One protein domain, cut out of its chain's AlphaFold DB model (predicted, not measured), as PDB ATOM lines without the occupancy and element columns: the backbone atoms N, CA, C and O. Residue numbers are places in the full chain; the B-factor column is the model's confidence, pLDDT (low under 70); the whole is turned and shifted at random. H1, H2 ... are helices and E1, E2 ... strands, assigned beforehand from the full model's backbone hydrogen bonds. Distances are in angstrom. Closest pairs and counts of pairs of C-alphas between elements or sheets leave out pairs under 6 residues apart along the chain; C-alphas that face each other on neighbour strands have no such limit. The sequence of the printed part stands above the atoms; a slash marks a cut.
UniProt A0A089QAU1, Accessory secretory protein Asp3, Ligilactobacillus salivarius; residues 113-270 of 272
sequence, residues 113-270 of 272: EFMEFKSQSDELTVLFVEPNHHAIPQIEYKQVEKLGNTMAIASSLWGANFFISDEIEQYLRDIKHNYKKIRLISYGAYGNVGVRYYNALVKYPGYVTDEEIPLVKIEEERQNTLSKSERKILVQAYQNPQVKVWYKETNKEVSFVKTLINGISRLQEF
ATOM      1  N   GLU A 113      36.973  15.130 -44.010       89.75
ATOM      2  CA  GLU A 113      36.798  14.486 -45.307       89.75
ATOM      3  C   GLU A 113      36.831  12.968 -45.129       89.75
ATOM      4  O   GLU A 113      37.742  12.423 -44.500       89.75
ATOM      5  N   PHE A 114      35.830  12.294 -45.696       93.00
ATOM      6  CA  PHE A 114      35.648  10.848 -45.623       93.00
ATOM      7  C   PHE A 114      36.003  10.224 -46.973       93.00
ATOM      8  O   PHE A 114      35.281  10.385 -47.957       93.00
ATOM      9  N   MET A 115      37.119   9.502 -47.018       92.94
ATOM     10  CA  MET A 115      37.632   8.848 -48.220       92.94
ATOM     11  C   MET A 115      37.458   7.333 -48.116       92.94
ATOM     12  O   MET A 115      38.019   6.689 -47.226       92.94
ATOM     13  N   GLU A 116      36.704   6.753 -49.048       94.44
ATOM     14  CA  GLU A 116      36.450   5.313 -49.089       94.44
ATOM     15  C   GLU A 116      37.448   4.588 -50.008       94.44
ATOM     16  O   GLU A 116      37.562   4.884 -51.199       94.44
ATOM     17  N   PHE A 117      38.119   3.572 -49.467       94.06
ATOM     18  CA  PHE A 117      39.000   2.658 -50.192       94.06
ATOM     19  C   PHE A 117      38.469   1.231 -50.046       94.06
ATOM     20  O   PHE A 117      38.513   0.646 -48.964       94.06
ATOM     21  N   LYS A 118      37.949   0.660 -51.136       91.56
ATOM     22  CA  LYS A 118      37.346  -0.683 -51.134       91.56
ATOM     23  C   LYS A 118      38.376  -1.767 -51.425       91.56
ATOM     24  O   LYS A 118      39.230  -1.599 -52.292       91.56
ATOM     25  N   SER A 119      38.236  -2.906 -50.758       85.81
ATOM     26  CA  SER A 119      38.966  -4.140 -51.045       85.81
ATOM     27  C   SER A 119      38.041  -5.361 -50.917       85.81
ATOM     28  O   SER A 119      36.872  -5.245 -50.555       85.81
ATOM     29  N   GLN A 120      38.531  -6.560 -51.238       79.69
ATOM     30  CA  GLN A 120      37.772  -7.798 -51.028       79.69
ATOM     31  C   GLN A 120      37.861  -8.242 -49.556       79.69
ATOM     32  O   GLN A 120      38.570  -9.188 -49.221       79.69
ATOM     33  N   SER A 121      37.175  -7.527 -48.662       81.44
ATOM     34  CA  SER A 121      37.109  -7.833 -47.227       81.44
ATOM     35  C   SER A 121      35.692  -7.642 -46.677       81.44
ATOM     36  O   SER A 121      34.943  -6.805 -47.168       81.44
ATOM     37  N   ASP A 122      35.342  -8.385 -45.625       82.56
ATOM     38  CA  ASP A 122      34.089  -8.222 -44.864       82.56
ATOM     39  C   ASP A 122      34.257  -7.283 -43.647       82.56
ATOM     40  O   ASP A 122      33.318  -7.064 -42.872       82.56
ATOM     41  N   GLU A 123      35.470  -6.774 -43.427       90.69
ATOM     42  CA  GLU A 123      35.830  -5.928 -42.290       90.69
ATOM     43  C   GLU A 123      36.088  -4.493 -42.754       90.69
ATOM     44  O   GLU A 123      36.611  -4.282 -43.849       90.69
ATOM     45  N   LEU A 124      35.751  -3.515 -41.909       96.19
ATOM     46  CA  LEU A 124      36.046  -2.100 -42.136       96.19
ATOM     47  C   LEU A 124      37.125  -1.601 -41.170       96.19
ATOM     48  O   LEU A 124      37.021  -1.750 -39.950       96.19
ATOM     49  N   THR A 125      38.130  -0.933 -41.722       97.19
ATOM     50  CA  THR A 125      39.067  -0.075 -40.998       97.19
ATOM     51  C   THR A 125      38.571   1.361 -41.059       97.19
ATOM     52  O   THR A 125      38.415   1.910 -42.143       97.19
ATOM     53  N   VAL A 126      38.370   2.000 -39.913       98.31
ATOM     54  CA  VAL A 126      38.257   3.460 -39.840       98.31
ATOM     55  C   VAL A 126      39.626   4.011 -39.471       98.31
ATOM     56  O   VAL A 126      40.134   3.744 -38.380       98.31
ATOM     57  N   LEU A 127      40.240   4.723 -40.410       97.94
ATOM     58  CA  LEU A 127      41.576   5.291 -40.290       97.94
ATOM     59  C   LEU A 127      41.474   6.780 -39.950       97.94
ATOM     60  O   LEU A 127      40.983   7.559 -40.759       97.94
ATOM     61  N   PHE A 128      41.980   7.176 -38.786       97.12
ATOM     62  CA  PHE A 128      42.163   8.581 -38.422       97.12
ATOM     63  C   PHE A 128      43.502   9.065 -38.969       97.12
ATOM     64  O   PHE A 128      44.565   8.573 -38.581       97.12
ATOM     65  N   VAL A 129      43.429   9.987 -39.920       94.81
ATOM     66  CA  VAL A 129      44.552  10.405 -40.758       94.81
ATOM     67  C   VAL A 129      45.241  11.579 -40.090       94.81
ATOM     68  O   VAL A 129      44.630  12.630 -39.948       94.81
ATOM     69  N   GLU A 130      46.498  11.428 -39.682       91.69
ATOM     70  CA  GLU A 130      47.184  12.505 -38.963       91.69
ATOM     71  C   GLU A 130      47.145  13.833 -39.736       91.69
ATOM     72  O   GLU A 130      47.494  13.859 -40.925       91.69
ATOM     73  N   PRO A 131      46.737  14.937 -39.080       88.94
ATOM     74  CA  PRO A 131      46.732  16.248 -39.702       88.94
ATOM     75  C   PRO A 131      48.170  16.690 -39.982       88.94
ATOM     76  O   PRO A 131      49.050  16.578 -39.127       88.94
ATOM     77  N   ASN A 132      48.401  17.240 -41.172       78.62
ATOM     78  CA  ASN A 132      49.683  17.833 -41.527       78.62
ATOM     79  C   ASN A 132      49.646  19.340 -41.281       78.62
ATOM     80  O   ASN A 132      48.652  20.016 -41.549       78.62
ATOM     81  N   HIS A 133      50.760  19.892 -40.809       71.44
ATOM     82  CA  HIS A 133      50.878  21.334 -40.651       71.44
ATOM     83  C   HIS A 133      50.790  22.016 -42.027       71.44
ATOM     84  O   HIS A 133      51.585  21.722 -42.919       71.44
ATOM     85  N   HIS A 134      49.821  22.920 -42.201       69.50
ATOM     86  CA  HIS A 134      49.571  23.665 -43.446       69.50
ATOM     87  C   HIS A 134      49.284  22.817 -44.701       69.50
ATOM     88  O   HIS A 134      49.451  23.311 -45.816       69.50
ATOM     89  N   ALA A 135      48.850  21.563 -44.556       72.38
ATOM     90  CA  ALA A 135      48.522  20.722 -45.703       72.38
ATOM     91  C   ALA A 135      47.320  19.821 -45.425       72.38
ATOM     92  O   ALA A 135      47.170  19.285 -44.330       72.38
ATOM     93  N   ILE A 136      46.508  19.600 -46.458       72.12
ATOM     94  CA  ILE A 136      45.451  18.588 -46.442       72.12
ATOM     95  C   ILE A 136      46.124  17.227 -46.663       72.12
ATOM     96  O   ILE A 136      46.770  17.048 -47.704       72.12
ATOM     97  N   PRO A 137      46.037  16.274 -45.717       77.25
ATOM     98  CA  PRO A 137      46.620  14.951 -45.904       77.25
ATOM     99  C   PRO A 137      46.020  14.265 -47.135       77.25
ATOM    100  O   PRO A 137      44.813  14.073 -47.219       77.25
ATOM    101  N   GLN A 138      46.873  13.885 -48.085       77.81
ATOM    102  CA  GLN A 138      46.482  13.086 -49.246       77.81
ATOM    103  C   GLN A 138      46.816  11.619 -48.981       77.81
ATOM    104  O   GLN A 138      47.901  11.314 -48.475       77.81
ATOM    105  N   ILE A 139      45.889  10.723 -49.324       86.94
ATOM    106  CA  ILE A 139      46.053   9.278 -49.146       86.94
ATOM    107  C   ILE A 139      45.903   8.584 -50.485       86.94
ATOM    108  O   ILE A 139      44.894   8.711 -51.174       86.94
ATOM    109  N   GLU A 140      46.905   7.788 -50.819       88.50
ATOM    110  CA  GLU A 140      46.885   6.911 -51.974       88.50
ATOM    111  C   GLU A 140      46.474   5.493 -51.569       88.50
ATOM    112  O   GLU A 140      46.877   4.987 -50.520       88.50
ATOM    113  N   TYR A 141      45.759   4.795 -52.457       88.38
ATOM    114  CA  TYR A 141      45.303   3.419 -52.225       88.38
ATOM    115  C   TYR A 141      46.431   2.483 -51.752       88.38
ATOM    116  O   TYR A 141      46.260   1.758 -50.777       88.38
ATOM    117  N   LYS A 142      47.625   2.560 -52.360       89.44
ATOM    118  CA  LYS A 142      48.798   1.734 -52.000       89.44
ATOM    119  C   LYS A 142      49.229   1.869 -50.530       89.44
ATOM    120  O   LYS A 142      49.852   0.972 -49.968       89.44
ATOM    121  N   GLN A 143      48.928   3.003 -49.893       90.62
ATOM    122  CA  GLN A 143      49.291   3.251 -48.497       90.62
ATOM    123  C   GLN A 143      48.359   2.517 -47.528       90.62
ATOM    124  O   GLN A 143      48.784   2.183 -46.424       90.62
ATOM    125  N   VAL A 144      47.122   2.247 -47.952       91.94
ATOM    126  CA  VAL A 144      46.054   1.667 -47.126       91.94
ATOM    127  C   VAL A 144      45.571   0.301 -47.619       91.94
ATOM    128  O   VAL A 144      44.774  -0.334 -46.941       91.94
ATOM    129  N   GLU A 145      46.075  -0.207 -48.746       88.75
ATOM    130  CA  GLU A 145      45.612  -1.462 -49.364       88.75
ATOM    131  C   GLU A 145      45.666  -2.676 -48.418       88.75
ATOM    132  O   GLU A 145      44.787  -3.540 -48.443       88.75
ATOM    133  N   LYS A 146      46.663  -2.719 -47.523       88.88
ATOM    134  CA  LYS A 146      46.835  -3.785 -46.520       88.88
ATOM    135  C   LYS A 146      45.824  -3.713 -45.377       88.88
ATOM    136  O   LYS A 146      45.684  -4.674 -44.625       88.88
ATOM    137  N   LEU A 147      45.121  -2.590 -45.233       91.25
ATOM    138  CA  LEU A 147      44.138  -2.367 -44.177       91.25
ATOM    139  C   LEU A 147      42.747  -2.904 -44.540       91.25
ATOM    140  O   LEU A 147      41.841  -2.795 -43.715       91.25
ATOM    141  N   GLY A 148      42.554  -3.514 -45.713       90.31
ATOM    142  CA  GLY A 148      41.236  -3.981 -46.153       90.31
ATOM    143  C   GLY A 148      40.330  -2.824 -46.592       90.31
ATOM    144  O   GLY A 148      40.836  -1.782 -47.016       90.31
ATOM    145  N   ASN A 149      39.003  -2.975 -46.469       94.50
ATOM    146  CA  ASN A 149      38.114  -1.826 -46.673       94.50
ATOM    147  C   ASN A 149      38.483  -0.749 -45.664       94.50
ATOM    148  O   ASN A 149      38.545  -1.022 -44.465       94.50
ATOM    149  N   THR A 150      38.715   0.464 -46.143       96.00
ATOM    150  CA  THR A 150      39.172   1.567 -45.310       96.00
ATOM    151  C   THR A 150      38.300   2.785 -45.550       96.00
ATOM    152  O   THR A 150      38.174   3.246 -46.678       96.00
ATOM    153  N   MET A 151      37.723   3.315 -44.477       97.12
ATOM    154  CA  MET A 151      37.235   4.685 -44.430       97.12
ATOM    155  C   MET A 151      38.317   5.534 -43.778       97.12
ATOM    156  O   MET A 151      38.543   5.420 -42.572       97.12
ATOM    157  N   ALA A 152      38.995   6.362 -44.561       96.19
ATOM    158  CA  ALA A 152      39.958   7.310 -44.033       96.19
ATOM    159  C   ALA A 152      39.269   8.643 -43.738       96.19
ATOM    160  O   ALA A 152      38.589   9.193 -44.598       96.19
ATOM    161  N   ILE A 153      39.453   9.140 -42.519       95.56
ATOM    162  CA  ILE A 153      38.905  10.406 -42.043       95.56
ATOM    163  C   ILE A 153      40.072  11.376 -41.893       95.56
ATOM    164  O   ILE A 153      40.902  11.222 -40.993       95.56
ATOM    165  N   ALA A 154      40.145  12.351 -42.794       92.31
ATOM    166  CA  ALA A 154      41.145  13.412 -42.778       92.31
ATOM    167  C   ALA A 154      40.519  14.742 -42.362       92.31
ATOM    168  O   ALA A 154      39.303  14.903 -42.372       92.31
ATOM    169  N   SER A 155      41.356  15.702 -41.980       88.75
ATOM    170  CA  SER A 155      40.931  17.068 -41.692       88.75
ATOM    171  C   SER A 155      41.981  18.044 -42.196       88.75
ATOM    172  O   SER A 155      43.183  17.796 -42.077       88.75
ATOM    173  N   SER A 156      41.518  19.164 -42.739       82.50
ATOM    174  CA  SER A 156      42.351  20.321 -43.060       82.50
ATOM    175  C   SER A 156      42.557  21.247 -41.858       82.50
ATOM    176  O   SER A 156      43.343  22.190 -41.950       82.50
ATOM    177  N   LEU A 157      41.852  21.023 -40.740       83.75
ATOM    178  CA  LEU A 157      42.037  21.792 -39.514       83.75
ATOM    179  C   LEU A 157      43.344  21.393 -38.832       83.75
ATOM    180  O   LEU A 157      43.670  20.208 -38.706       83.75
ATOM    181  N   TRP A 158      44.057  22.381 -38.297       82.00
ATOM    182  CA  TRP A 158      45.199  22.099 -37.438       82.00
ATOM    183  C   TRP A 158      44.782  21.248 -36.230       82.00
ATOM    184  O   TRP A 158      43.796  21.536 -35.551       82.00
ATOM    185  N   GLY A 159      45.521  20.161 -35.994       85.12
ATOM    186  CA  GLY A 159      45.227  19.190 -34.941       85.12
ATOM    187  C   GLY A 159      43.933  18.391 -35.135       85.12
ATOM    188  O   GLY A 159      43.595  17.592 -34.263       85.12
ATOM    189  N   ALA A 160      43.208  18.587 -36.248       87.94
ATOM    190  CA  ALA A 160      41.953  17.909 -36.587       87.94
ATOM    191  C   ALA A 160      40.906  17.913 -35.460       87.94
ATOM    192  O   ALA A 160      40.057  17.018 -35.392       87.94
ATOM    193  N   ASN A 161      40.991  18.866 -34.523       91.94
ATOM    194  CA  ASN A 161      40.176  18.852 -33.312       91.94
ATOM    195  C   ASN A 161      40.271  17.502 -32.555       91.94
ATOM    196  O   ASN A 161      39.306  17.044 -31.947       91.94
ATOM    197  N   PHE A 162      41.424  16.827 -32.608       95.44
ATOM    198  CA  PHE A 162      41.645  15.477 -32.065       95.44
ATOM    199  C   PHE A 162      40.655  14.416 -32.581       95.44
ATOM    200  O   PHE A 162      40.467  13.380 -31.945       95.44
ATOM    201  N   PHE A 163      40.002  14.688 -33.716       96.19
ATOM    202  CA  PHE A 163      38.911  13.902 -34.295       96.19
ATOM    203  C   PHE A 163      37.677  13.735 -33.399       96.19
ATOM    204  O   PHE A 163      36.834  12.889 -33.679       96.19
ATOM    205  N   ILE A 164      37.532  14.528 -32.335       96.69
ATOM    206  CA  ILE A 164      36.346  14.488 -31.470       96.69
ATOM    207  C   ILE A 164      35.305  15.457 -32.038       96.69
ATOM    208  O   ILE A 164      35.471  16.681 -31.914       96.69
ATOM    209  N   SER A 165      34.275  14.896 -32.681       95.44
ATOM    210  CA  SER A 165      33.179  15.620 -33.328       95.44
ATOM    211  C   SER A 165      31.903  14.776 -33.430       95.44
ATOM    212  O   SER A 165      31.956  13.550 -33.568       95.44
ATOM    213  N   ASP A 166      30.751  15.450 -33.439       95.19
ATOM    214  CA  ASP A 166      29.443  14.808 -33.624       95.19
ATOM    215  C   ASP A 166      29.332  14.095 -34.982       95.19
ATOM    216  O   ASP A 166      28.723  13.033 -35.080       95.19
ATOM    217  N   GLU A 167      29.954  14.648 -36.030       95.44
ATOM    218  CA  GLU A 167      29.953  14.077 -37.383       95.44
ATOM    219  C   GLU A 167      30.580  12.676 -37.413       95.44
ATOM    220  O   GLU A 167      29.989  11.726 -37.933       95.44
ATOM    221  N   ILE A 168      31.761  12.523 -36.808       97.56
ATOM    222  CA  ILE A 168      32.463  11.238 -36.753       97.56
ATOM    223  C   ILE A 168      31.729  10.269 -35.823       97.56
ATOM    224  O   ILE A 168      31.607   9.084 -36.145       97.56
ATOM    225  N   GLU A 169      31.224  10.750 -34.683       97.69
ATOM    226  CA  GLU A 169      30.427   9.925 -33.776       97.69
ATOM    227  C   GLU A 169      29.206   9.335 -34.492       97.69
ATOM    228  O   GLU A 169      28.978   8.122 -34.426       97.69
ATOM    229  N   GLN A 170      28.445  10.179 -35.191       97.25
ATOM    230  CA  GLN A 170      27.257   9.772 -35.930       97.25
ATOM    231  C   GLN A 170      27.616   8.745 -37.008       97.25
ATOM    232  O   GLN A 170      27.031   7.661 -37.033       97.25
ATOM    233  N   TYR A 171      28.655   9.016 -37.806       97.75
ATOM    234  CA  TYR A 171      29.155   8.073 -38.805       97.75
ATOM    235  C   TYR A 171      29.460   6.694 -38.198       97.75
ATOM    236  O   TYR A 171      28.971   5.675 -38.689       97.75
ATOM    237  N   LEU A 172      30.221   6.642 -37.096       98.00
ATOM    238  CA  LEU A 172      30.611   5.388 -36.438       98.00
ATOM    239  C   LEU A 172      29.420   4.597 -35.878       98.00
ATOM    240  O   LEU A 172      29.476   3.359 -35.812       98.00
ATOM    241  N   ARG A 173      28.360   5.290 -35.453       96.81
ATOM    242  CA  ARG A 173      27.109   4.674 -34.990       96.81
ATOM    243  C   ARG A 173      26.309   4.102 -36.157       96.81
ATOM    244  O   ARG A 173      25.827   2.975 -36.042       96.81
ATOM    245  N   ASP A 174      26.238   4.822 -37.270       96.69
ATOM    246  CA  ASP A 174      25.447   4.436 -38.443       96.69
ATOM    247  C   ASP A 174      26.017   3.207 -39.159       96.69
ATOM    248  O   ASP A 174      25.273   2.333 -39.605       96.69
ATOM    249  N   ILE A 175      27.344   3.065 -39.205       94.69
ATOM    250  CA  ILE A 175      27.992   1.915 -39.857       94.69
ATOM    251  C   ILE A 175      27.947   0.616 -39.045       94.69
ATOM    252  O   ILE A 175      28.344  -0.432 -39.559       94.69
ATOM    253  N   LYS A 176      27.479   0.649 -37.789       90.88
ATOM    254  CA  LYS A 176      27.570  -0.474 -36.839       90.88
ATOM    255  C   LYS A 176      27.004  -1.787 -37.382       90.88
ATOM    256  O   LYS A 176      27.533  -2.853 -37.080       90.88
ATOM    257  N   HIS A 177      25.922  -1.709 -38.152       89.81
ATOM    258  CA  HIS A 177      25.226  -2.874 -38.702       89.81
ATOM    259  C   HIS A 177      25.641  -3.214 -40.139       89.81
ATOM    260  O   HIS A 177      25.233  -4.251 -40.656       89.81
ATOM    261  N   ASN A 178      26.472  -2.377 -40.764       90.56
ATOM    262  CA  ASN A 178      26.869  -2.528 -42.164       90.56
ATOM    263  C   ASN A 178      28.056  -3.486 -42.332       90.56
ATOM    264  O   ASN A 178      28.252  -4.036 -43.412       90.56
ATOM    265  N   TYR A 179      28.837  -3.703 -41.270       89.38
ATOM    266  CA  TYR A 179      30.064  -4.495 -41.308       89.38
ATOM    267  C   TYR A 179      30.105  -5.513 -40.171       89.38
ATOM    268  O   TYR A 179      29.720  -5.218 -39.040       89.38
ATOM    269  N   LYS A 180      30.624  -6.717 -40.450       88.00
ATOM    270  CA  LYS A 180      30.755  -7.781 -39.436       88.00
ATOM    271  C   LYS A 180      31.754  -7.405 -38.344       88.00
ATOM    272  O   LYS A 180      31.571  -7.773 -37.185       88.00
ATOM    273  N   LYS A 181      32.826  -6.709 -38.727       92.81
ATOM    274  CA  LYS A 181      33.836  -6.177 -37.813       92.81
ATOM    275  C   LYS A 181      34.270  -4.791 -38.264       92.81
ATOM    276  O   LYS A 181      34.494  -4.563 -39.451       92.81
ATOM    277  N   ILE A 182      34.428  -3.906 -37.288       96.88
ATOM    278  CA  ILE A 182      34.946  -2.552 -37.463       96.88
ATOM    279  C   ILE A 182      36.138  -2.404 -36.524       96.88
ATOM    280  O   ILE A 182      36.054  -2.807 -35.364       96.88
ATOM    281  N   ARG A 183      37.237  -1.832 -37.011       97.06
ATOM    282  CA  ARG A 183      38.399  -1.453 -36.197       97.06
ATOM    283  C   ARG A 183      38.754   0.007 -36.420       97.06
ATOM    284  O   ARG A 183      38.551   0.537 -37.507       97.06
ATOM    285  N   LEU A 184      39.307   0.627 -35.389       98.62
ATOM    286  CA  LEU A 184      39.780   2.004 -35.400       98.62
ATOM    287  C   LEU A 184      41.309   1.993 -35.427       98.62
ATOM    288  O   LEU A 184      41.921   1.308 -34.608       98.62
ATOM    289  N   ILE A 185      41.920   2.727 -36.352       97.94
ATOM    290  CA  ILE A 185      43.377   2.794 -36.503       97.94
ATOM    291  C   ILE A 185      43.815   4.249 -36.647       97.94
ATOM    292  O   ILE A 185      43.156   5.040 -37.314       97.94
ATOM    293  N   SER A 186      44.957   4.581 -36.060       96.31
ATOM    294  CA  SER A 186      45.705   5.816 -36.300       96.31
ATOM    295  C   SER A 186      47.200   5.517 -36.369       96.31
ATOM    296  O   SER A 186      47.654   4.448 -35.945       96.31
ATOM    297  N   TYR A 187      47.968   6.463 -36.910       93.88
ATOM    298  CA  TYR A 187      49.418   6.337 -37.084       93.88
ATOM    299  C   TYR A 187      50.226   7.506 -36.492       93.88
ATOM    300  O   TYR A 187      51.424   7.613 -36.768       93.88
ATOM    301  N   GLY A 188      49.613   8.344 -35.651       91.94
ATOM    302  CA  GLY A 188      50.305   9.387 -34.897       91.94
ATOM    303  C   GLY A 188      49.469   9.984 -33.764       91.94
ATOM    304  O   GLY A 188      48.421   9.462 -33.381       91.94
ATOM    305  N   ALA A 189      49.991  11.055 -33.177       93.12
ATOM    306  CA  ALA A 189      49.521  11.575 -31.902       93.12
ATOM    307  C   ALA A 189      48.050  12.051 -31.888       93.12
ATOM    308  O   ALA A 189      47.354  11.769 -30.912       93.12
ATOM    309  N   TYR A 190      47.552  12.746 -32.921       94.69
ATOM    310  CA  TYR A 190      46.194  13.320 -32.908       94.69
ATOM    311  C   TYR A 190      45.122  12.264 -33.172       94.69
ATOM    312  O   TYR A 190      44.126  12.188 -32.449       94.69
ATOM    313  N   GLY A 191      45.340  11.406 -34.165       96.06
ATOM    314  CA  GLY A 191      44.485  10.263 -34.450       96.06
ATOM    315  C   GLY A 191      44.464   9.272 -33.288       96.06
ATOM    316  O   GLY A 191      43.404   8.724 -32.992       96.06
ATOM    317  N   ASN A 192      45.579   9.096 -32.560       97.25
ATOM    318  CA  ASN A 192      45.614   8.254 -31.356       97.25
ATOM    319  C   ASN A 192      44.604   8.724 -30.294       97.25
ATOM    320  O   ASN A 192      43.997   7.883 -29.624       97.25
ATOM    321  N   VAL A 193      44.390  10.038 -30.150       98.06
ATOM    322  CA  VAL A 193      43.348  10.586 -29.263       98.06
ATOM    323  C   VAL A 193      41.962  10.155 -29.738       98.06
ATOM    324  O   VAL A 193      41.201   9.589 -28.951       98.06
ATOM    325  N   GLY A 194      41.664  10.349 -31.026       98.06
ATOM    326  CA  GLY A 194      40.396   9.942 -31.637       98.06
ATOM    327  C   GLY A 194      40.121   8.445 -31.471       98.06
ATOM    328  O   GLY A 194      39.063   8.055 -30.980       98.06
ATOM    329  N   VAL A 195      41.102   7.590 -31.774       98.56
ATOM    330  CA  VAL A 195      40.986   6.132 -31.603       98.56
ATOM    331  C   VAL A 195      40.679   5.765 -30.154       98.56
ATOM    332  O   VAL A 195      39.782   4.959 -29.919       98.56
ATOM    333  N   ARG A 196      41.383   6.348 -29.174       98.44
ATOM    334  CA  ARG A 196      41.130   6.096 -27.744       98.44
ATOM    335  C   ARG A 196      39.726   6.542 -27.339       98.44
ATOM    336  O   ARG A 196      39.010   5.771 -26.697       98.44
ATOM    337  N   TYR A 197      39.323   7.744 -27.747       98.50
ATOM    338  CA  TYR A 197      38.004   8.301 -27.460       98.50
ATOM    339  C   TYR A 197      36.880   7.407 -28.005       98.50
ATOM    340  O   TYR A 197      36.025   6.937 -27.250       98.50
ATOM    341  N   TYR A 198      36.914   7.082 -29.299       98.50
ATOM    342  CA  TYR A 198      35.864   6.279 -29.924       98.50
ATOM    343  C   TYR A 198      35.927   4.803 -29.533       98.50
ATOM    344  O   TYR A 198      34.883   4.166 -29.401       98.50
ATOM    345  N   ASN A 199      37.104   4.244 -29.245       98.25
ATOM    346  CA  ASN A 199      37.200   2.918 -28.632       98.25
ATOM    347  C   ASN A 199      36.462   2.882 -27.283       98.25
ATOM    348  O   ASN A 199      35.695   1.952 -27.025       98.25
ATOM    349  N   ALA A 200      36.624   3.910 -26.446       97.94
ATOM    350  CA  ALA A 200      35.898   4.010 -25.186       97.94
ATOM    351  C   ALA A 200      34.383   4.196 -25.394       97.94
ATOM    352  O   ALA A 200      33.604   3.609 -24.637       97.94
ATOM    353  N   LEU A 201      33.970   4.940 -26.424       97.56
ATOM    354  CA  LEU A 201      32.569   5.255 -26.714       97.56
ATOM    355  C   LEU A 201      31.790   4.111 -27.384       97.56
ATOM    356  O   LEU A 201      30.748   3.698 -26.877       97.56
ATOM    357  N   VAL A 202      32.277   3.600 -28.521       96.88
ATOM    358  CA  VAL A 202      31.562   2.627 -29.375       96.88
ATOM    359  C   VAL A 202      32.098   1.196 -29.272       96.88
ATOM    360  O   VAL A 202      31.499   0.279 -29.829       96.88
ATOM    361  N   LYS A 203      33.178   0.974 -28.509       96.00
ATOM    362  CA  LYS A 203      33.762  -0.349 -28.195       96.00
ATOM    363  C   LYS A 203      34.350  -1.124 -29.381       96.00
ATOM    364  O   LYS A 203      34.673  -2.301 -29.234       96.00
ATOM    365  N   TYR A 204      34.550  -0.484 -30.531       97.38
ATOM    366  CA  TYR A 204      35.323  -1.079 -31.624       97.38
ATOM    367  C   TYR A 204      36.798  -1.236 -31.214       97.38
ATOM    368  O   TYR A 204      37.334  -0.327 -30.573       97.38
ATOM    369  N   PRO A 205      37.480  -2.348 -31.564       97.50
ATOM    370  CA  PRO A 205      38.913  -2.509 -31.327       97.50
ATOM    371  C   PRO A 205      39.716  -1.322 -31.870       97.50
ATOM    372  O   PRO A 205      39.573  -0.966 -33.039       97.50
ATOM    373  N   GLY A 206      40.544  -0.714 -31.018       98.00
ATOM    374  CA  GLY A 206      41.373   0.439 -31.369       98.00
ATOM    375  C   GLY A 206      42.859   0.098 -31.403       98.00
ATOM    376  O   GLY A 206      43.353  -0.605 -30.519       98.00
ATOM    377  N   TYR A 207      43.562   0.618 -32.406       98.06
ATOM    378  CA  TYR A 207      44.988   0.413 -32.633       98.06
ATOM    379  C   TYR A 207      45.689   1.766 -32.792       98.06
ATOM    380  O   TYR A 207      45.375   2.530 -33.701       98.06
ATOM    381  N   VAL A 208      46.651   2.044 -31.912       97.12
ATOM    382  CA  VAL A 208      47.386   3.317 -31.834       97.12
ATOM    383  C   VAL A 208      48.899   3.113 -31.935       97.12
ATOM    384  O   VAL A 208      49.398   2.005 -31.720       97.12
ATOM    385  N   THR A 209      49.642   4.176 -32.231       94.81
ATOM    386  CA  THR A 209      51.106   4.188 -32.045       94.81
ATOM    387  C   THR A 209      51.471   4.513 -30.590       94.81
ATOM    388  O   THR A 209      50.593   4.703 -29.746       94.81
ATOM    389  N   ASP A 210      52.763   4.557 -30.274       92.38
ATOM    390  CA  ASP A 210      53.284   5.012 -28.980       92.38
ATOM    391  C   ASP A 210      53.360   6.538 -28.837       92.38
ATOM    392  O   ASP A 210      53.748   7.035 -27.780       92.38
ATOM    393  N   GLU A 211      52.985   7.290 -29.872       91.12
ATOM    394  CA  GLU A 211      52.865   8.740 -29.771       91.12
ATOM    395  C   GLU A 211      51.686   9.126 -28.877       91.12
ATOM    396  O   GLU A 211      50.574   8.610 -29.013       91.12
ATOM    397  N   GLU A 212      51.906  10.082 -27.977       89.06
ATOM    398  CA  GLU A 212      50.882  10.508 -27.030       89.06
ATOM    399  C   GLU A 212      50.779  12.027 -26.951       89.06
ATOM    400  O   GLU A 212      51.773  12.754 -26.931       89.06
ATOM    401  N   ILE A 213      49.535  12.496 -26.852       93.06
ATOM    402  CA  ILE A 213      49.203  13.856 -26.444       93.06
ATOM    403  C   ILE A 213      48.691  13.771 -25.004       93.06
ATOM    404  O   ILE A 213      47.729  13.034 -24.762       93.06
ATOM    405  N   PRO A 214      49.307  14.478 -24.040       94.50
ATOM    406  CA  PRO A 214      48.832  14.484 -22.663       94.50
ATOM    407  C   PRO A 214      47.390  14.985 -22.565       94.50
ATOM    408  O   PRO A 214      47.034  15.970 -23.212       94.50
ATOM    409  N   LEU A 215      46.586  14.359 -21.701       94.38
ATOM    410  CA  LEU A 215      45.179  14.728 -21.491       94.38
ATOM    411  C   LEU A 215      45.003  16.222 -21.181       94.38
ATOM    412  O   LEU A 215      44.147  16.870 -21.771       94.38
ATOM    413  N   VAL A 216      45.869  16.771 -20.324       94.19
ATOM    414  CA  VAL A 216      45.846  18.189 -19.927       94.19
ATOM    415  C   VAL A 216      45.930  19.114 -21.143       94.19
ATOM    416  O   VAL A 216      45.164  20.064 -21.241       94.19
ATOM    417  N   LYS A 217      46.788  18.791 -22.119       93.75
ATOM    418  CA  LYS A 217      46.940  19.590 -23.342       93.75
ATOM    419  C   LYS A 217      45.663  19.577 -24.190       93.75
ATOM    420  O   LYS A 217      45.286  20.599 -24.751       93.75
ATOM    421  N   ILE A 218      44.978  18.435 -24.265       94.31
ATOM    422  CA  ILE A 218      43.713  18.312 -25.008       94.31
ATOM    423  C   ILE A 218      42.616  19.132 -24.324       94.31
ATOM    424  O   ILE A 218      41.861  19.838 -24.991       94.31
ATOM    425  N   GLU A 219      42.529  19.057 -22.994       93.00
ATOM    426  CA  GLU A 219      41.551  19.815 -22.211       93.00
ATOM    427  C   GLU A 219      41.787  21.327 -22.283       93.00
ATOM    428  O   GLU A 219      40.813  22.075 -22.319       93.00
ATOM    429  N   GLU A 220      43.044  21.772 -22.345       93.06
ATOM    430  CA  GLU A 220      43.413  23.174 -22.570       93.06
ATOM    431  C   GLU A 220      43.023  23.639 -23.981       93.06
ATOM    432  O   GLU A 220      42.299  24.624 -24.126       93.06
ATOM    433  N   GLU A 221      43.427  22.908 -25.028       91.50
ATOM    434  CA  GLU A 221      43.144  23.282 -26.424       91.50
ATOM    435  C   GLU A 221      41.643  23.245 -26.761       91.50
ATOM    436  O   GLU A 221      41.167  24.021 -27.591       91.50
ATOM    437  N   ARG A 222      40.869  22.376 -26.101       91.38
ATOM    438  CA  ARG A 222      39.422  22.218 -26.329       91.38
ATOM    439  C   ARG A 222      38.565  22.666 -25.139       91.38
ATOM    440  O   ARG A 222      37.406  22.260 -25.021       91.38
ATOM    441  N   GLN A 223      39.087  23.529 -24.263       88.06
ATOM    442  CA  GLN A 223      38.424  23.918 -23.009       88.06
ATOM    443  C   GLN A 223      36.996  24.450 -23.205       88.06
ATOM    444  O   GLN A 223      36.123  24.186 -22.375       88.06
ATOM    445  N   ASN A 224      36.751  25.182 -24.292       86.44
ATOM    446  CA  ASN A 224      35.460  25.819 -24.569       86.44
ATOM    447  C   ASN A 224      34.553  24.996 -25.492       86.44
ATOM    448  O   ASN A 224      33.384  25.334 -25.648       86.44
ATOM    449  N   THR A 225      35.075  23.927 -26.096       88.56
ATOM    450  CA  THR A 225      34.377  23.158 -27.136       88.56
ATOM    451  C   THR A 225      34.077  21.722 -26.724       88.56
ATOM    452  O   THR A 225      33.150  21.139 -27.268       88.56
ATOM    453  N   LEU A 226      34.794  21.147 -25.751       91.94
ATOM    454  CA  LEU A 226      34.445  19.843 -25.180       91.94
ATOM    455  C   LEU A 226      33.289  19.959 -24.181       91.94
ATOM    456  O   LEU A 226      33.421  20.583 -23.117       91.94
ATOM    457  N   SER A 227      32.199  19.259 -24.471       94.50
ATOM    458  CA  SER A 227      31.077  19.017 -23.569       94.50
ATOM    459  C   SER A 227      31.485  18.195 -22.339       94.50
ATOM    460  O   SER A 227      32.525  17.534 -22.282       94.50
ATOM    461  N   LYS A 228      30.626  18.195 -21.312       94.50
ATOM    462  CA  LYS A 228      30.852  17.409 -20.086       94.50
ATOM    463  C   LYS A 228      30.893  15.897 -20.355       94.50
ATOM    464  O   LYS A 228      31.643  15.187 -19.688       94.50
ATOM    465  N   SER A 229      30.084  15.407 -21.297       95.25
ATOM    466  CA  SER A 229      30.052  13.993 -21.691       95.25
ATOM    467  C   SER A 229      31.335  13.581 -22.398       95.25
ATOM    468  O   SER A 229      31.935  12.582 -21.999       95.25
ATOM    469  N   GLU A 230      31.795  14.372 -23.371       96.75
ATOM    470  CA  GLU A 230      33.035  14.090 -24.104       96.75
ATOM    471  C   GLU A 230      34.237  14.054 -23.153       96.75
ATOM    472  O   GLU A 230      35.019  13.106 -23.186       96.75
ATOM    473  N   ARG A 231      34.340  15.013 -22.217       96.19
ATOM    474  CA  ARG A 231      35.409  15.009 -21.198       96.19
ATOM    475  C   ARG A 231      35.418  13.728 -20.374       96.19
ATOM    476  O   ARG A 231      36.475  13.145 -20.156       96.19
ATOM    477  N   LYS A 232      34.250  13.255 -19.932       96.88
ATOM    478  CA  LYS A 232      34.154  12.024 -19.134       96.88
ATOM    479  C   LYS A 232      34.647  10.801 -19.915       96.88
ATOM    480  O   LYS A 232      35.353   9.967 -19.349       96.88
ATOM    481  N   ILE A 233      34.285  10.701 -21.194       97.50
ATOM    482  CA  ILE A 233      34.735   9.619 -22.080       97.50
ATOM    483  C   ILE A 233      36.249   9.703 -22.285       97.50
ATOM    484  O   ILE A 233      36.941   8.694 -22.151       97.50
ATOM    485  N   LEU A 234      36.773  10.902 -22.549       96.69
ATOM    486  CA  LEU A 234      38.197  11.128 -22.774       96.69
ATOM    487  C   LEU A 234      39.035  10.766 -21.537       96.69
ATOM    488  O   LEU A 234      40.011  10.027 -21.650       96.69
ATOM    489  N   VAL A 235      38.611  11.197 -20.344       96.94
ATOM    490  CA  VAL A 235      39.248  10.823 -19.069       96.94
ATOM    491  C   VAL A 235      39.275   9.301 -18.903       96.94
ATOM    492  O   VAL A 235      40.325   8.735 -18.596       96.94
ATOM    493  N   GLN A 236      38.155   8.615 -19.161       96.56
ATOM    494  CA  GLN A 236      38.092   7.153 -19.091       96.56
ATOM    495  C   GLN A 236      39.057   6.490 -20.086       96.56
ATOM    496  O   GLN A 236      39.737   5.526 -19.727       96.56
ATOM    497  N   ALA A 237      39.130   7.004 -21.314       96.75
ATOM    498  CA  ALA A 237      39.983   6.473 -22.373       96.75
ATOM    499  C   ALA A 237      41.485   6.569 -22.043       96.75
ATOM    500  O   ALA A 237      42.264   5.721 -22.479       96.75
ATOM    501  N   TYR A 238      41.884   7.575 -21.257       96.12
ATOM    502  CA  TYR A 238      43.263   7.762 -20.797       96.12
ATOM    503  C   TYR A 238      43.586   6.993 -19.512       96.12
ATOM    504  O   TYR A 238      44.681   6.451 -19.388       96.12
ATOM    505  N   GLN A 239      42.652   6.917 -18.560       95.50
ATOM    506  CA  GLN A 239      42.874   6.225 -17.285       95.50
ATOM    507  C   GLN A 239      42.827   4.698 -17.411       95.50
ATOM    508  O   GLN A 239      43.524   3.999 -16.680       95.50
ATOM    509  N   ASN A 240      42.000   4.174 -18.319       93.00
ATOM    510  CA  ASN A 240      41.867   2.740 -18.554       93.00
ATOM    511  C   ASN A 240      41.829   2.432 -20.063       93.00
ATOM    512  O   ASN A 240      40.769   2.082 -20.600       93.00
ATOM    513  N   PRO A 241      42.964   2.586 -20.768       91.62
ATOM    514  CA  PRO A 241      43.019   2.397 -22.209       91.62
ATOM    515  C   PRO A 241      42.762   0.932 -22.588       91.62
ATOM    516  O   PRO A 241      43.423   0.024 -22.093       91.62
ATOM    517  N   GLN A 242      41.822   0.712 -23.510       96.50
ATOM    518  CA  GLN A 242      41.497  -0.608 -24.081       96.50
ATOM    519  C   GLN A 242      42.004  -0.754 -25.529       96.50
ATOM    520  O   GLN A 242      41.584  -1.646 -26.271       96.50
ATOM    521  N   VAL A 243      42.901   0.143 -25.943       97.00
ATOM    522  CA  VAL A 243      43.536   0.156 -27.264       97.00
ATOM    523  C   VAL A 243      44.827  -0.665 -27.265       97.00
ATOM    524  O   VAL A 243      45.483  -0.817 -26.234       97.00
ATOM    525  N   LYS A 244      45.219  -1.176 -28.434       97.44
ATOM    526  CA  LYS A 244      46.488  -1.884 -28.642       97.44
ATOM    527  C   LYS A 244      47.516  -0.952 -29.280       97.44
ATOM    528  O   LYS A 244      47.217  -0.300 -30.276       97.44
ATOM    529  N   VAL A 245      48.733  -0.930 -28.741       96.12
ATOM    530  CA  VAL A 245      49.862  -0.223 -29.367       96.12
ATOM    531  C   VAL A 245      50.474  -1.129 -30.434       96.12
ATOM    532  O   VAL A 245      51.019  -2.179 -30.090       96.12
ATOM    533  N   TRP A 246      50.364  -0.755 -31.710       95.19
ATOM    534  CA  TRP A 246      50.826  -1.574 -32.843       95.19
ATOM    535  C   TRP A 246      52.167  -1.118 -33.428       95.19
ATOM    536  O   TRP A 246      52.858  -1.918 -34.050       95.19
ATOM    537  N   TYR A 247      52.545   0.141 -33.203       92.81
ATOM    538  CA  TYR A 247      53.811   0.716 -33.645       92.81
ATOM    539  C   TYR A 247      54.524   1.380 -32.475       92.81
ATOM    540  O   TYR A 247      53.879   2.046 -31.662       92.81
ATOM    541  N   LYS A 248      55.845   1.205 -32.411       89.94
ATOM    542  CA  LYS A 248      56.718   1.905 -31.470       89.94
ATOM    543  C   LYS A 248      57.925   2.451 -32.211       89.94
ATOM    544  O   LYS A 248      58.622   1.687 -32.876       89.94
ATOM    545  N   GLU A 249      58.181   3.744 -32.078       78.19
ATOM    546  CA  GLU A 249      59.310   4.387 -32.745       78.19
ATOM    547  C   GLU A 249      60.626   3.973 -32.063       78.19
ATOM    548  O   GLU A 249      60.839   4.211 -30.872       78.19
ATOM    549  N   THR A 250      61.547   3.360 -32.810       69.12
ATOM    550  CA  THR A 250      62.827   2.888 -32.255       69.12
ATOM    551  C   THR A 250      63.876   3.996 -32.102       69.12
ATOM    552  O   THR A 250      64.802   3.832 -31.311       69.12
ATOM    553  N   ASN A 251      63.733   5.134 -32.799       59.41
ATOM    554  CA  ASN A 251      64.683   6.254 -32.753       59.41
ATOM    555  C   ASN A 251      64.111   7.496 -32.040       59.41
ATOM    556  O   ASN A 251      63.114   8.102 -32.441       59.41
ATOM    557  N   LYS A 252      64.783   7.903 -30.953       54.44
ATOM    558  CA  LYS A 252      64.414   9.063 -30.119       54.44
ATOM    559  C   LYS A 252      64.976  10.401 -30.605       54.44
ATOM    560  O   LYS A 252      64.566  11.434 -30.080       54.44
ATOM    561  N   GLU A 253      65.892  10.411 -31.565       46.19
ATOM    562  CA  GLU A 253      66.536  11.651 -31.995       46.19
ATOM    563  C   GLU A 253      65.679  12.405 -33.021       46.19
ATOM    564  O   GLU A 253      65.100  11.817 -33.927       46.19
ATOM    565  N   VAL A 254      65.624  13.729 -32.852       49.25
ATOM    566  CA  VAL A 254      64.861  14.737 -33.611       49.25
ATOM    567  C   VAL A 254      63.402  14.932 -33.151       49.25
ATOM    568  O   VAL A 254      62.451  14.476 -33.773       49.25
ATOM    569  N   SER A 255      63.204  15.677 -32.055       50.78
ATOM    570  CA  SER A 255      61.881  16.035 -31.505       50.78
ATOM    571  C   SER A 255      61.158  17.167 -32.251       50.78
ATOM    572  O   SER A 255      59.935  17.225 -32.217       50.78
ATOM    573  N   PHE A 256      61.884  18.057 -32.939       44.19
ATOM    574  CA  PHE A 256      61.301  19.253 -33.567       44.19
ATOM    575  C   PHE A 256      60.700  18.992 -34.959       44.19
ATOM    576  O   PHE A 256      59.767  19.674 -35.366       44.19
ATOM    577  N   VAL A 257      61.204  17.989 -35.687       46.91
ATOM    578  CA  VAL A 257      60.766  17.669 -37.063       46.91
ATOM    579  C   VAL A 257      59.634  16.628 -37.080       46.91
ATOM    580  O   VAL A 257      58.965  16.465 -38.095       46.91
ATOM    581  N   LYS A 258      59.354  15.952 -35.955       50.09
ATOM    582  CA  LYS A 258      58.310  14.911 -35.863       50.09
ATOM    583  C   LYS A 258      56.910  15.414 -36.214       50.09
ATOM    584  O   LYS A 258      56.152  14.685 -36.833       50.09
ATOM    585  N   THR A 259      56.591  16.667 -35.901       49.00
ATOM    586  CA  THR A 259      55.316  17.306 -36.276       49.00
ATOM    587  C   THR A 259      55.225  17.691 -37.757       49.00
ATOM    588  O   THR A 259      54.159  18.106 -38.205       49.00
ATOM    589  N   LEU A 260      56.318  17.570 -38.520       49.81
ATOM    590  CA  LEU A 260      56.384  17.873 -39.955       49.81
ATOM    591  C   LEU A 260      56.452  16.612 -40.834       49.81
ATOM    592  O   LEU A 260      56.221  16.705 -42.038       49.81
ATOM    593  N   ILE A 261      56.782  15.444 -40.268       58.22
ATOM    594  CA  ILE A 261      56.891  14.188 -41.022       58.22
ATOM    595  C   ILE A 261      55.570  13.432 -40.913       58.22
ATOM    596  O   ILE A 261      55.208  12.934 -39.851       58.22
ATOM    597  N   ASN A 262      54.870  13.298 -42.039       68.88
ATOM    598  CA  ASN A 262      53.673  12.472 -42.123       68.88
ATOM    599  C   ASN A 262      54.039  10.990 -41.898       68.88
ATOM    600  O   ASN A 262      54.661  10.358 -42.753       68.88
ATOM    601  N   GLY A 263      53.634  10.432 -40.753       79.25
ATOM    602  CA  GLY A 263      53.903   9.046 -40.348       79.25
ATOM    603  C   GLY A 263      53.122   7.973 -41.117       79.25
ATOM    604  O   GLY A 263      53.133   6.813 -40.714       79.25
ATOM    605  N   ILE A 264      52.435   8.320 -42.209       87.00
ATOM    606  CA  ILE A 264      51.571   7.403 -42.971       87.00
ATOM    607  C   ILE A 264      52.293   6.139 -43.463       87.00
ATOM    608  O   ILE A 264      51.679   5.081 -43.581       87.00
ATOM    609  N   SER A 265      53.609   6.203 -43.703       86.31
ATOM    610  CA  SER A 265      54.405   5.035 -44.105       86.31
ATOM    611  C   SER A 265      54.406   3.920 -43.057       86.31
ATOM    612  O   SER A 265      54.529   2.754 -43.428       86.31
ATOM    613  N   ARG A 266      54.204   4.249 -41.773       88.88
ATOM    614  CA  ARG A 266      54.122   3.276 -40.673       88.88
ATOM    615  C   ARG A 266      53.012   2.255 -40.896       88.88
ATOM    616  O   ARG A 266      53.156   1.106 -40.498       88.88
ATOM    617  N   LEU A 267      51.924   2.632 -41.580       90.69
ATOM    618  CA  LEU A 267      50.805   1.727 -41.879       90.69
ATOM    619  C   LEU A 267      51.239   0.471 -42.648       90.69
ATOM    620  O   LEU A 267      50.572  -0.556 -42.569       90.69
ATOM    621  N   GLN A 268      52.378   0.513 -43.347       86.81
ATOM    622  CA  GLN A 268      52.930  -0.646 -44.051       86.81
ATOM    623  C   GLN A 268      53.422  -1.759 -43.118       86.81
ATOM    624  O   GLN A 268      53.528  -2.909 -43.560       86.81
ATOM    625  N   GLU A 269      53.709  -1.426 -41.859       87.25
ATOM    626  CA  GLU A 269      54.136  -2.351 -40.807       87.25
ATOM    627  C   GLU A 269      52.959  -2.904 -39.994       87.25
ATOM    628  O   GLU A 269      53.139  -3.857 -39.234       87.25
ATOM    629  N   PHE A 270      51.757  -2.340 -40.163       88.75
ATOM    630  CA  PHE A 270      50.575  -2.780 -39.435       88.75
ATOM    631  C   PHE A 270      50.246  -4.240 -39.762       88.75
ATOM    632  O   PHE A 270      50.102  -4.630 -40.924       88.75
TER     633      PHE A 270
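Overview. This is residues 113 to 270 of the 272 residues of the protein "Accessory secretory protein Asp3" of Ligilactobacillus salivarius (UniProt A0A089QAU1). A strongly twisted wall of six strands has H3 and H4 over one face and H1 on the opposite face, and H7 packs on H1. A helical hairpin, H5 and H6, lies outside H4, with H6 crossing it, and residues 250 to 257 stick out as a free loop. The printed part has 158 residues, with seven named helices and six named strands in the order E1 E2 H1 E3 H2 H3 E4 H4 E5 H5 H6 E6 H7, a mixed class of helices and strands. The sheet is mixed, in the order E1 E3 E2 E4 E5 E6. The whole is compact, with a radius of gyration of the C-alphas of 14.9 A and spans of 42 by 37 by 27 A.

Arrangement. Start at the first residue with E1, residues 113 to 117, an edge strand antiparallel to E3, residues 149 to 154; look for N 115 and O 152, 2.8 A apart and within hydrogen-bond range. E2, residues 123 to 128, is parallel to E3, with N 127 and O 151 at 2.8 A, and to E4, residues 181 to 186, with N 126 and O 183 at 2.8 A. E5, residues 206 to 209, is parallel to E4, with N 207 and O 184 at 2.8 A, and to the other edge strand, E6, residues 244 to 247, with N 246 and O 208 at 2.9 A. H1, residues 141 to 147, has a height over the sheet of 9.3 A. H3, residues 166 to 177, and H4, residues 189 to 202, are on the opposite face, at heights over the sheet of 9.8 A and 7.5 A. H2, residues 158 to 163, only grazes the sheet with its residues 160 to 163. H4 is the hub: its residues 190 to 194 alone touch H2, the closest C-alphas being those of Phe 163 and Gly 194, 5.0 A apart. H3 and H4 only just touch, with 3 pairs of C-alphas within 8 A, the closest those of Arg 173 and Val 202 at 7.5 A. H6, residues 228 to 239, touches H4 with its residues 233 to 238 alone, about perpendicular, only just, at 73 degrees; their closest C-alphas, of Tyr 197 and Leu 234, are 5.5 A apart. H5, residues 215 to 221, forms a hairpin with H6, their closest C-alphas being those of Leu 215 and Tyr 238, 7.3 A apart. H7, residues 263 to 269, touches H1 at Gln 143 and Gln 268, whose C-alphas are the closest, 6.9 A apart. E2 H1 E3, E4 H4 E5 and E5 H5 H6 E6 are strand-helix-strand units, parallel neighbour strands with helices between; E3 H2 H3 E4 is a split one, with E2 between its strands, and these four crossovers are right-handed. Every O i to N i+4 pair is within hydrogen-bond range in H5 and H6, against 9 of 10 in H4, 6 of 8 in H3, 1 of 3 in H1, 0 of 2 in H2 and 0 of 3 in H7; the O i to N i+3 counts are 2 of 4 in H1, 2 of 3 in H2 and 4 of 4 in H7.

Along the chain. Find C-alpha 113 at (36.798, 14.486, -45.307), where E1 begins. E2, E3 and E4 measure 16.3 A, 16.0 A and 16.9 A from first to last C-alpha, H3 18.9 A and H6 16.7 A. Find C-alpha 189 at (49.521, 11.575, -31.902); from there H4 runs 20.2 A. H7 ends at C-alpha 269, (54.136, -2.351, -40.807).

Size, cuts and confidence. The two farthest C-alphas, of His 177 and Glu 253, are 44.3 A apart. The printed part has no cut; the links E2 to H1 and E6 to H7 are long. Look for pLDDT under 70 at residue 134 and residues 250 to 262.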